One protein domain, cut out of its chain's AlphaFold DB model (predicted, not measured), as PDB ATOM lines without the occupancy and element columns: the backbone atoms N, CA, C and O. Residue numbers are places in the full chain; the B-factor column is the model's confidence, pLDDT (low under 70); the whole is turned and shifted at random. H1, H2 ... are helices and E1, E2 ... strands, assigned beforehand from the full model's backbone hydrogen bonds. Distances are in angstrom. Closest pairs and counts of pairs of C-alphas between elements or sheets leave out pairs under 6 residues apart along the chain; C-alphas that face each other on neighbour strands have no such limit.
ATOM      1  N   SER A  36     -56.907 -16.597  -0.499       72.25
ATOM      2  CA  SER A  36     -57.484 -16.046   0.744       72.25
ATOM      3  C   SER A  36     -56.415 -15.614   1.764       72.25
ATOM      4  O   SER A  36     -56.690 -15.508   2.961       72.25
ATOM      5  N   ALA A  37     -55.174 -15.385   1.318       85.06
ATOM      6  CA  ALA A  37     -54.107 -14.931   2.192       85.06
ATOM      7  C   ALA A  37     -54.472 -13.546   2.761       85.06
ATOM      8  O   ALA A  37     -54.956 -12.681   2.021       85.06
ATOM      9  N   PRO A  38     -54.279 -13.318   4.071       93.19
ATOM     10  CA  PRO A  38     -54.642 -12.049   4.677       93.19
ATOM     11  C   PRO A  38     -53.866 -10.901   4.024       93.19
ATOM     12  O   PRO A  38     -52.673 -10.993   3.759       93.19
ATOM     13  N   LYS A  39     -54.542  -9.772   3.786       94.44
ATOM     14  CA  LYS A  39     -53.911  -8.585   3.176       94.44
ATOM     15  C   LYS A  39     -52.717  -8.076   3.984       94.44
ATOM     16  O   LYS A  39     -51.807  -7.473   3.424       94.44
ATOM     17  N   THR A  40     -52.738  -8.307   5.292       96.00
ATOM     18  CA  THR A  40     -51.682  -7.932   6.226       96.00
ATOM     19  C   THR A  40     -51.335  -9.101   7.129       96.00
ATOM     20  O   THR A  40     -52.227  -9.808   7.596       96.00
ATOM     21  N   LEU A  41     -50.052  -9.251   7.430       95.50
ATOM     22  CA  LEU A  41     -49.520 -10.274   8.322       95.50
ATOM     23  C   LEU A  41     -48.640  -9.598   9.374       95.50
ATOM     24  O   LEU A  41     -47.839  -8.729   9.034       95.50
ATOM     25  N   THR A  42     -48.751 -10.025  10.629       96.00
ATOM     26  CA  THR A  42     -47.819  -9.632  11.693       96.00
ATOM     27  C   THR A  42     -47.087 -10.872  12.180       96.00
ATOM     28  O   THR A  42     -47.730 -11.866  12.515       96.00
ATOM     29  N   ASN A  43     -45.754 -10.838  12.202       93.50
ATOM     30  CA  ASN A  43     -44.962 -11.966  12.699       93.50
ATOM     31  C   ASN A  43     -44.800 -11.929  14.234       93.50
ATOM     32  O   ASN A  43     -45.223 -10.984  14.903       93.50
ATOM     33  N   SER A  44     -44.147 -12.947  14.799       92.19
ATOM     34  CA  SER A  44     -43.935 -13.090  16.249       92.19
ATOM     35  C   SER A  44     -43.114 -11.967  16.892       92.19
ATOM     36  O   SER A  44     -43.221 -11.754  18.096       92.19
ATOM     37  N   VAL A  45     -42.328 -11.223  16.107       89.69
ATOM     38  CA  VAL A  45     -41.538 -10.073  16.577       89.69
ATOM     39  C   VAL A  45     -42.234  -8.729  16.324       89.69
ATOM     40  O   VAL A  45     -41.628  -7.672  16.476       89.69
ATOM     41  N   GLY A  46     -43.516  -8.746  15.941       90.25
ATOM     42  CA  GLY A  46     -44.333  -7.544  15.756       90.25
ATOM     43  C   GLY A  46     -44.079  -6.787  14.448       90.25
ATOM     44  O   GLY A  46     -44.529  -5.648  14.294       90.25
ATOM     45  N   MET A  47     -43.368  -7.379  13.484       94.12
ATOM     46  CA  MET A  47     -43.198  -6.776  12.162       94.12
ATOM     47  C   MET A  47     -44.467  -6.944  11.327       94.12
ATOM     48  O   MET A  47     -44.994  -8.049  11.225       94.12
ATOM     49  N   ALA A  48     -44.915  -5.853  10.709       94.94
ATOM     50  CA  ALA A  48     -46.077  -5.797   9.844       94.94
ATOM     51  C   ALA A  48     -45.654  -5.941   8.378       94.94
ATOM     52  O   ALA A  48     -44.722  -5.280   7.907       94.94
ATOM     53  N   PHE A  49     -46.382  -6.786   7.665       97.12
ATOM     54  CA  PHE A  49     -46.198  -7.087   6.257       97.12
ATOM     55  C   PHE A  49     -47.507  -6.871   5.510       97.12
ATOM     56  O   PHE A  49     -48.589  -7.048   6.072       97.12
ATOM     57  N   VAL A  50     -47.402  -6.540   4.227       97.56
ATOM     58  CA  VAL A  50     -48.532  -6.442   3.302       97.56
ATOM     59  C   VAL A  50     -48.383  -7.484   2.200       97.56
ATOM     60  O   VAL A  50     -47.271  -7.755   1.745       97.56
ATOM     61  N   LEU A  51     -49.496  -8.092   1.792       97.69
ATOM     62  CA  LEU A  51     -49.529  -9.012   0.662       97.69
ATOM     63  C   LEU A  51     -49.441  -8.217  -0.645       97.69
ATOM     64  O   LEU A  51     -50.353  -7.462  -0.983       97.69
ATOM     65  N   ILE A  52     -48.356  -8.411  -1.389       96.81
ATOM     66  CA  ILE A  52     -48.192  -7.904  -2.748       96.81
ATOM     67  C   ILE A  52     -48.741  -8.964  -3.708       96.81
ATOM     68  O   ILE A  52     -48.261 -10.103  -3.684       96.81
ATOM     69  N   PRO A  53     -49.764  -8.643  -4.518       96.50
ATOM     70  CA  PRO A  53     -50.320  -9.594  -5.469       96.50
ATOM     71  C   PRO A  53     -49.321  -9.905  -6.588       96.50
ATOM     72  O   PRO A  53     -48.474  -9.080  -6.932       96.50
ATOM     73  N   ALA A  54     -49.458 -11.090  -7.186       97.44
ATOM     74  CA  ALA A  54     -48.811 -11.396  -8.457       97.44
ATOM     75  C   ALA A  54     -49.167 -10.329  -9.509       97.44
ATOM     76  O   ALA A  54     -50.296  -9.836  -9.552       97.44
ATOM     77  N   GLY A  55     -48.210  -9.973 -10.360       97.06
ATOM     78  CA  GLY A  55     -48.392  -8.878 -11.301       97.06
ATOM     79  C   GLY A  55     -47.177  -8.622 -12.178       97.06
ATOM     80  O   GLY A  55     -46.203  -9.379 -12.172       97.06
ATOM     81  N   LYS A  56     -47.266  -7.536 -12.944       98.06
ATOM     82  CA  LYS A  56     -46.224  -7.076 -13.856       98.06
ATOM     83  C   LYS A  56     -45.954  -5.596 -13.650       98.06
ATOM     84  O   LYS A  56     -46.875  -4.849 -13.327       98.06
ATOM     85  N   PHE A  57     -44.712  -5.184 -13.854       97.31
ATOM     86  CA  PHE A  57     -44.305  -3.783 -13.812       97.31
ATOM     87  C   PHE A  57     -43.010  -3.584 -14.601       97.31
ATOM     88  O   PHE A  57     -42.310  -4.548 -14.903       97.31
ATOM     89  N   PHE A  58     -42.680  -2.335 -14.919       97.62
ATOM     90  CA  PHE A  58     -41.402  -1.982 -15.530       97.62
ATOM     91  C   PHE A  58     -40.366  -1.675 -14.442       97.62
ATOM     92  O   PHE A  58     -40.616  -0.831 -13.582       97.62
ATOM     93  N   MET A  59     -39.221  -2.363 -14.468       97.44
ATOM     94  CA  MET A  59     -38.095  -2.143 -13.554       97.44
ATOM     95  C   MET A  59     -36.932  -1.471 -14.286       97.44
ATOM     96  O   MET A  59     -36.619  -1.843 -15.414       97.44
ATOM     97  N   GLY A  60     -36.271  -0.534 -13.604       96.81
ATOM     98  CA  GLY A  60     -35.103   0.207 -14.082       96.81
ATOM     99  C   GLY A  60     -35.384   1.704 -14.216       96.81
ATOM    100  O   GLY A  60     -36.522   2.133 -14.021       96.81
ATOM    101  N   SER A  61     -34.361   2.488 -14.558       95.94
ATOM    102  CA  SER A  61     -34.480   3.930 -14.822       95.94
ATOM    103  C   SER A  61     -34.143   4.261 -16.288       95.94
ATOM    104  O   SER A  61     -33.220   3.670 -16.865       95.94
ATOM    105  N   PRO A  62     -34.892   5.168 -16.951       93.75
ATOM    106  CA  PRO A  62     -34.550   5.648 -18.284       93.75
ATOM    107  C   PRO A  62     -33.190   6.369 -18.294       93.75
ATOM    108  O   PRO A  62     -32.891   7.099 -17.349       93.75
ATOM    109  N   PRO A  63     -32.405   6.289 -19.386       89.75
ATOM    110  CA  PRO A  63     -31.078   6.917 -19.454       89.75
ATOM    111  C   PRO A  63     -31.050   8.438 -19.227       89.75
ATOM    112  O   PRO A  63     -30.002   8.990 -18.908       89.75
ATOM    113  N   GLY A  64     -32.181   9.125 -19.431       91.50
ATOM    114  CA  GLY A  64     -32.317  10.573 -19.244       91.50
ATOM    115  C   GLY A  64     -32.808  11.003 -17.858       91.50
ATOM    116  O   GLY A  64     -33.002  12.196 -17.638       91.50
ATOM    117  N   GLU A  65     -33.055  10.068 -16.937       95.25
ATOM    118  CA  GLU A  65     -33.493  10.392 -15.577       95.25
ATOM    119  C   GLU A  65     -32.342  11.004 -14.760       95.25
ATOM    120  O   GLU A  65     -31.198  10.545 -14.806       95.25
ATOM    121  N   GLY A  73     -30.343   0.585 -15.882       94.00
ATOM    122  CA  GLY A  73     -31.043   0.291 -17.127       94.00
ATOM    123  C   GLY A  73     -30.684  -1.082 -17.715       94.00
ATOM    124  O   GLY A  73     -29.808  -1.780 -17.203       94.00
ATOM    125  N   PRO A  74     -31.323  -1.458 -18.838       95.50
ATOM    126  CA  PRO A  74     -32.479  -0.789 -19.428       95.50
ATOM    127  C   PRO A  74     -33.758  -1.047 -18.622       95.50
ATOM    128  O   PRO A  74     -33.867  -2.027 -17.880       95.50
ATOM    129  N   VAL A  75     -34.758  -0.189 -18.826       97.69
ATOM    130  CA  VAL A  75     -36.114  -0.451 -18.339       97.69
ATOM    131  C   VAL A  75     -36.658  -1.708 -19.021       97.69
ATOM    132  O   VAL A  75     -36.658  -1.792 -20.249       97.69
ATOM    133  N   HIS A  76     -37.126  -2.684 -18.247       97.12
ATOM    134  CA  HIS A  76     -37.661  -3.948 -18.766       97.12
ATOM    135  C   HIS A  76     -38.895  -4.413 -17.980       97.12
ATOM    136  O   HIS A  76     -39.052  -4.088 -16.802       97.12
ATOM    137  N   GLU A  77     -39.796  -5.156 -18.636       98.12
ATOM    138  CA  GLU A  77     -40.975  -5.737 -17.977       98.12
ATOM    139  C   GLU A  77     -40.545  -6.901 -17.070       98.12
ATOM    140  O   GLU A  77     -39.902  -7.851 -17.514       98.12
ATOM    141  N   VAL A  78     -40.937  -6.840 -15.798       98.06
ATOM    142  CA  VAL A  78     -40.743  -7.898 -14.804       98.06
ATOM    143  C   VAL A  78     -42.094  -8.511 -14.460       98.06
ATOM    144  O   VAL A  78     -43.063  -7.801 -14.190       98.06
ATOM    145  N   VAL A  79     -42.146  -9.844 -14.420       98.19
ATOM    146  CA  VAL A  79     -43.334 -10.616 -14.034       98.19
ATOM    147  C   VAL A  79     -43.075 -11.330 -12.713       98.19
ATOM    148  O   VAL A  79     -42.205 -12.195 -12.627       98.19
ATOM    149  N   ILE A  80     -43.877 -11.025 -11.692       97.31
ATOM    150  CA  ILE A  80     -43.897 -11.778 -10.437       97.31
ATOM    151  C   ILE A  80     -45.135 -12.672 -10.441       97.31
ATOM    152  O   ILE A  80     -46.255 -12.212 -10.237       97.31
ATOM    153  N   GLY A  81     -44.929 -13.968 -10.686       97.12
ATOM    154  CA  GLY A  81     -46.019 -14.931 -10.894       97.12
ATOM    155  C   GLY A  81     -46.737 -15.402  -9.625       97.12
ATOM    156  O   GLY A  81     -47.742 -16.100  -9.721       97.12
ATOM    157  N   LYS A  82     -46.237 -15.057  -8.434       96.81
ATOM    158  CA  LYS A  82     -46.822 -15.463  -7.150       96.81
ATOM    159  C   LYS A  82     -46.894 -14.275  -6.205       96.81
ATOM    160  O   LYS A  82     -45.940 -13.508  -6.111       96.81
ATOM    161  N   SER A  83     -47.999 -14.166  -5.478       96.88
ATOM    162  CA  SER A  83     -48.120 -13.187  -4.400       96.88
ATOM    163  C   SER A  83     -47.092 -13.467  -3.300       96.88
ATOM    164  O   SER A  83     -46.773 -14.626  -3.023       96.88
ATOM    165  N   PHE A  84     -46.597 -12.418  -2.649       96.88
ATOM    166  CA  PHE A  84     -45.630 -12.518  -1.554       96.88
ATOM    167  C   PHE A  84     -45.855 -11.408  -0.524       96.88
ATOM    168  O   PHE A  84     -46.473 -10.390  -0.821       96.88
ATOM    169  N   TYR A  85     -45.368 -11.598   0.701       97.50
ATOM    170  CA  TYR A  85     -45.441 -10.574   1.743       97.50
ATOM    171  C   TYR A  85     -44.202  -9.682   1.719       97.50
ATOM    172  O   TYR A  85     -43.080 -10.188   1.703       97.50
ATOM    173  N   LEU A  86     -44.401  -8.366   1.782       97.12
ATOM    174  CA  LEU A  86     -43.328  -7.381   1.903       97.12
ATOM    175  C   LEU A  86     -43.459  -6.617   3.221       97.12
ATOM    176  O   LEU A  86     -44.560  -6.219   3.609       97.12
ATOM    177  N   GLY A  87     -42.339  -6.426   3.923       96.44
ATOM    178  CA  GLY A  87     -42.308  -5.636   5.152       96.44
ATOM    179  C   GLY A  87     -42.687  -4.185   4.862       96.44
ATOM    180  O   GLY A  87     -42.136  -3.574   3.951       96.44
ATOM    181  N   ILE A  88     -43.617  -3.629   5.640       96.00
ATOM    182  CA  ILE A  88     -44.071  -2.235   5.466       96.00
ATOM    183  C   ILE A  88     -42.951  -1.247   5.833       96.00
ATOM    184  O   ILE A  88     -42.881  -0.136   5.309       96.00
ATOM    185  N   HIS A  89     -42.056  -1.667   6.725       94.00
ATOM    186  CA  HIS A  89     -40.905  -0.900   7.176       94.00
ATOM    187  C   HIS A  89     -39.625  -1.738   7.074       94.00
ATOM    188  O   HIS A  89     -39.697  -2.968   7.179       94.00
ATOM    189  N   PRO A  90     -38.452  -1.093   6.926       93.12
ATOM    190  CA  PRO A  90     -37.169  -1.766   7.076       93.12
ATOM    191  C   PRO A  90     -37.057  -2.481   8.428       93.12
ATOM    192  O   PRO A  90     -37.633  -2.048   9.430       93.12
ATOM    193  N   VAL A  91     -36.277  -3.562   8.462       91.38
ATOM    194  CA  VAL A  91     -35.964  -4.274   9.707       91.38
ATOM    195  C   VAL A  91     -35.265  -3.314  10.672       91.38
ATOM    196  O   VAL A  91     -34.262  -2.692  10.325       91.38
ATOM    197  N   THR A  92     -35.787  -3.192  11.892       88.75
ATOM    198  CA  THR A  92     -35.168  -2.366  12.938       88.75
ATOM    199  C   THR A  92     -34.035  -3.127  13.623       88.75
ATOM    200  O   THR A  92     -34.063  -4.359  13.694       88.75
ATOM    201  N   GLN A  93     -33.055  -2.418  14.201       89.38
ATOM    202  CA  GLN A  93     -31.977  -3.091  14.946       89.38
ATOM    203  C   GLN A  93     -32.534  -3.895  16.136       89.38
ATOM    204  O   GLN A  93     -32.006  -4.949  16.476       89.38
ATOM    205  N   ALA A  94     -33.625  -3.418  16.750       87.00
ATOM    206  CA  ALA A  94     -34.324  -4.125  17.817       87.00
ATOM    207  C   ALA A  94     -34.911  -5.453  17.320       87.00
ATOM    208  O   ALA A  94     -34.630  -6.485  17.919       87.00
ATOM    209  N   ALA A  95     -35.648  -5.445  16.200       89.25
ATOM    210  CA  ALA A  95     -36.201  -6.665  15.614       89.25
ATOM    211  C   ALA A  95     -35.095  -7.658  15.224       89.25
ATOM    212  O   ALA A  95     -35.213  -8.848  15.507       89.25
ATOM    213  N   TYR A  96     -33.994  -7.166  14.644       90.88
ATOM    214  CA  TYR A  96     -32.829  -7.995  14.334       90.88
ATOM    215  C   TYR A  96     -32.257  -8.649  15.595       90.88
ATOM    216  O   TYR A  96     -32.138  -9.871  15.648       90.88
ATOM    217  N   ARG A  97     -31.980  -7.857  16.640       90.75
ATOM    218  CA  ARG A  97     -31.445  -8.352  17.916       90.75
ATOM    219  C   ARG A  97     -32.384  -9.340  18.601       90.75
ATOM    220  O   ARG A  97     -31.901 -10.291  19.203       90.75
ATOM    221  N   THR A  98     -33.700  -9.150  18.516       90.50
ATOM    222  CA  THR A  98     -34.674 -10.108  19.060       90.50
ATOM    223  C   THR A  98     -34.548 -11.482  18.402       90.50
ATOM    224  O   THR A  98     -34.690 -12.487  19.088       90.50
ATOM    225  N   VAL A  99     -34.263 -11.536  17.098       91.00
ATOM    226  CA  VAL A  99     -34.138 -12.801  16.356       91.00
ATOM    227  C   VAL A  99     -32.747 -13.421  16.507       91.00
ATOM    228  O   VAL A  99     -32.637 -14.633  16.661       91.00
ATOM    229  N   THR A 100     -31.683 -12.617  16.454       92.38
ATOM    230  CA  THR A 100     -30.294 -13.114  16.388       92.38
ATOM    231  C   THR A 100     -29.556 -13.087  17.726       92.38
ATOM    232  O   THR A 100     -28.474 -13.651  17.845       92.38
ATOM    233  N   GLY A 101     -30.094 -12.390  18.730       90.31
ATOM    234  CA  GLY A 101     -29.439 -12.137  20.016       90.31
ATOM    235  C   GLY A 101     -28.346 -11.059  19.978       90.31
ATOM    236  O   GLY A 101     -27.884 -10.626  21.033       90.31
ATOM    237  N   GLN A 102     -27.952 -10.576  18.794       87.62
ATOM    238  CA  GLN A 102     -26.844  -9.634  18.610       87.62
ATOM    239  C   GLN A 102     -27.292  -8.353  17.900       87.62
ATOM    240  O   GLN A 102     -28.263  -8.343  17.147       87.62
ATOM    241  N   ASN A 103     -26.568  -7.254  18.119       84.81
ATOM    242  CA  ASN A 103     -26.737  -6.028  17.340       84.81
ATOM    243  C   ASN A 103     -25.390  -5.622  16.717       84.81
ATOM    244  O   ASN A 103     -24.550  -5.086  17.435       84.81
ATOM    245  N   PRO A 104     -25.173  -5.864  15.410       83.44
ATOM    246  CA  PRO A 104     -23.922  -5.528  14.732       83.44
ATOM    247  C   PRO A 104     -23.828  -4.046  14.325       83.44
ATOM    248  O   PRO A 104     -22.853  -3.643  13.692       83.44
ATOM    249  N   SER A 105     -24.850  -3.234  14.621       80.50
ATOM    250  CA  SER A 105     -24.875  -1.826  14.231       80.50
ATOM    251  C   SER A 105     -23.786  -1.027  14.940       80.50
ATOM    252  O   SER A 105     -23.719  -1.017  16.168       80.50
ATOM    253  N   ARG A 106     -22.998  -0.277  14.159       79.69
ATOM    254  CA  ARG A 106     -22.115   0.773  14.689       79.69
ATOM    255  C   ARG A 106     -22.923   1.950  15.235       79.69
ATOM    256  O   ARG A 106     -22.612   2.468  16.288       79.69
ATOM    257  N   PHE A 107     -24.037   2.299  14.592       77.44
ATOM    258  CA  PHE A 107     -24.931   3.360  15.062       77.44
ATOM    259  C   PHE A 107     -25.751   2.879  16.265       77.44
ATOM    260  O   PHE A 107     -26.863   2.357  16.112       77.44
ATOM    261  N   THR A 108     -25.173   3.027  17.455       74.06
ATOM    262  CA  THR A 108     -25.810   2.741  18.746       74.06
ATOM    263  C   THR A 108     -26.460   3.996  19.325       74.06
ATOM    264  O   THR A 108     -26.159   5.107  18.899       74.06
ATOM    265  N   ALA A 109     -27.329   3.848  20.329       68.19
ATOM    266  CA  ALA A 109     -27.950   4.993  21.005       68.19
ATOM    267  C   ALA A 109     -26.921   5.976  21.601       68.19
ATOM    268  O   ALA A 109     -27.181   7.174  21.651       68.19
ATOM    269  N   ALA A 110     -25.747   5.481  22.007       63.94
ATOM    270  CA  ALA A 110     -24.647   6.308  22.500       63.94
ATOM    271  C   ALA A 110     -23.938   7.099  21.382       63.94
ATOM    272  O   ALA A 110     -23.378   8.156  21.645       63.94
ATOM    273  N   GLU A 111     -24.004   6.624  20.135       62.47
ATOM    274  CA  GLU A 111     -23.351   7.223  18.960       62.47
ATOM    275  C   GLU A 111     -24.354   7.936  18.030       62.47
ATOM    276  O   GLU A 111     -24.143   8.053  16.824       62.47
ATOM    277  N   GLY A 112     -25.485   8.394  18.577       57.75
ATOM    278  CA  GLY A 112     -26.508   9.129  17.823       57.75
ATOM    279  C   GLY A 112     -27.475   8.252  17.018       57.75
ATOM    280  O   GLY A 112     -28.276   8.765  16.237       57.75
ATOM    281  N   GLY A 113     -27.448   6.932  17.212       62.25
ATOM    282  CA  GLY A 113     -28.446   6.014  16.669       62.25
ATOM    283  C   GLY A 113     -29.831   6.292  17.260       62.25
ATOM    284  O   GLY A 113     -30.030   6.222  18.473       62.25
ATOM    285  N   GLY A 114     -30.806   6.603  16.403       60.12
ATOM    286  CA  GLY A 114     -32.180   6.874  16.824       60.12
ATOM    287  C   GLY A 114     -32.819   5.695  17.570       60.12
ATOM    288  O   GLY A 114     -32.582   4.528  17.258       60.12
ATOM    289  N   GLN A 115     -33.668   6.007  18.549       53.41
ATOM    290  CA  GLN A 115     -34.472   5.015  19.266       53.41
ATOM    291  C   GLN A 115     -35.339   4.221  18.266       53.41
ATOM    292  O   GLN A 115     -36.076   4.808  17.471       53.41
ATOM    293  N   ASN A 116     -35.311   2.882  18.325       55.88
ATOM    294  CA  ASN A 116     -36.178   1.994  17.527       55.88
ATOM    295  C   ASN A 116     -37.643   2.011  18.032       55.88
ATOM    296  O   ASN A 116     -38.281   0.968  18.147       55.88
TER     297      ASN A 116
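AT A GLANCE: This is residues 36 to 65 and 73 to 116 of the 133 residues of the protein "Formylglycine-generating sulfatase enzyme" of Gemmata sp. SH-PL17 (UniProt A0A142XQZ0). Picture an open, flat U: a small three-stranded sheet, E1, E2 and E5, makes its base, the two-stranded ribbon E3 and E4 makes one arm, and the short helix H1 with the unnamed tail, residues 101 to 116, makes the other. E2 runs on into E3 across a break of 2 residues at 96 degrees, and the space between the two arms is empty. The printed part has 74 residues, with five named strands and then one named helix, in the order E1 E2 E3 E4 E5 H1; both sheets, E1 - E2 - E5 and E3 - E4, are antiparallel. The class is mixed, helices and strands, though under half of the residues are in named elements. The whole is extended, with a radius of gyration of the C-alphas of 17.5 A and spans of 44 by 41 by 17 A.

HOW THE PARTS SIT: Begin at the larger sheet, where E2, residues 48 to 52, is the inner strand between the edge strands E1, residues 40 to 42, and E5, residues 84 to 87. E1 and E2 form a hairpin, antiparallel at 147 degrees; look for N 49 and O 41, 2.8 A apart and within hydrogen-bond range. On E2's other side, E5 is antiparallel to it at 143 degrees, with N 52 and O 84 within hydrogen-bond range at 2.8 A. Move on to E3, residues 55 to 59, and E4, residues 76 to 80, antiparallel at 149 degrees; there N 78 and O 57 are 2.8 A apart and N 59 and O 76 2.9 A, both within hydrogen-bond range. E3 is apart from E2, and E4 from E5, though each pair is joined by a tight link. H1, residues 93 to 100, is not on the larger sheet, with 0 pairs of C-alphas within 10 A, and it is apart from E3 and E4. In H1 every O i to N i+4 pair is within hydrogen-bond range.

IN THESE COORDINATES: Find C-alpha 40 at (-51.682, -7.932, 6.226), where E1 begins its 3 residues. E2 measures 12.9 A from first to last C-alpha, E3 12.5 A and E4 13.0 A. E4 begins at C-alpha 76, (-37.661, -3.948, -18.766). E5 covers 10.2 A, and H1 covers 10.3 A, ending at C-alpha 100, (-30.294, -13.114, 16.388).

THE WHOLE: The two C-alphas farthest apart are those of Gly 64 and Gly 101, at 45.4 A. Residues 66 to 72 are not printed, and C-alphas 65 and 73 stand 10.5 A apart across this cut, which falls in the link from E3 to E4. The links printed whole, E1 to E2, E2 to E3, E4 to E5 and E5 to H1, are tight. Mean pLDDT of the printed part is 89.2; look at residues 109 to 116 for the model's values under 70.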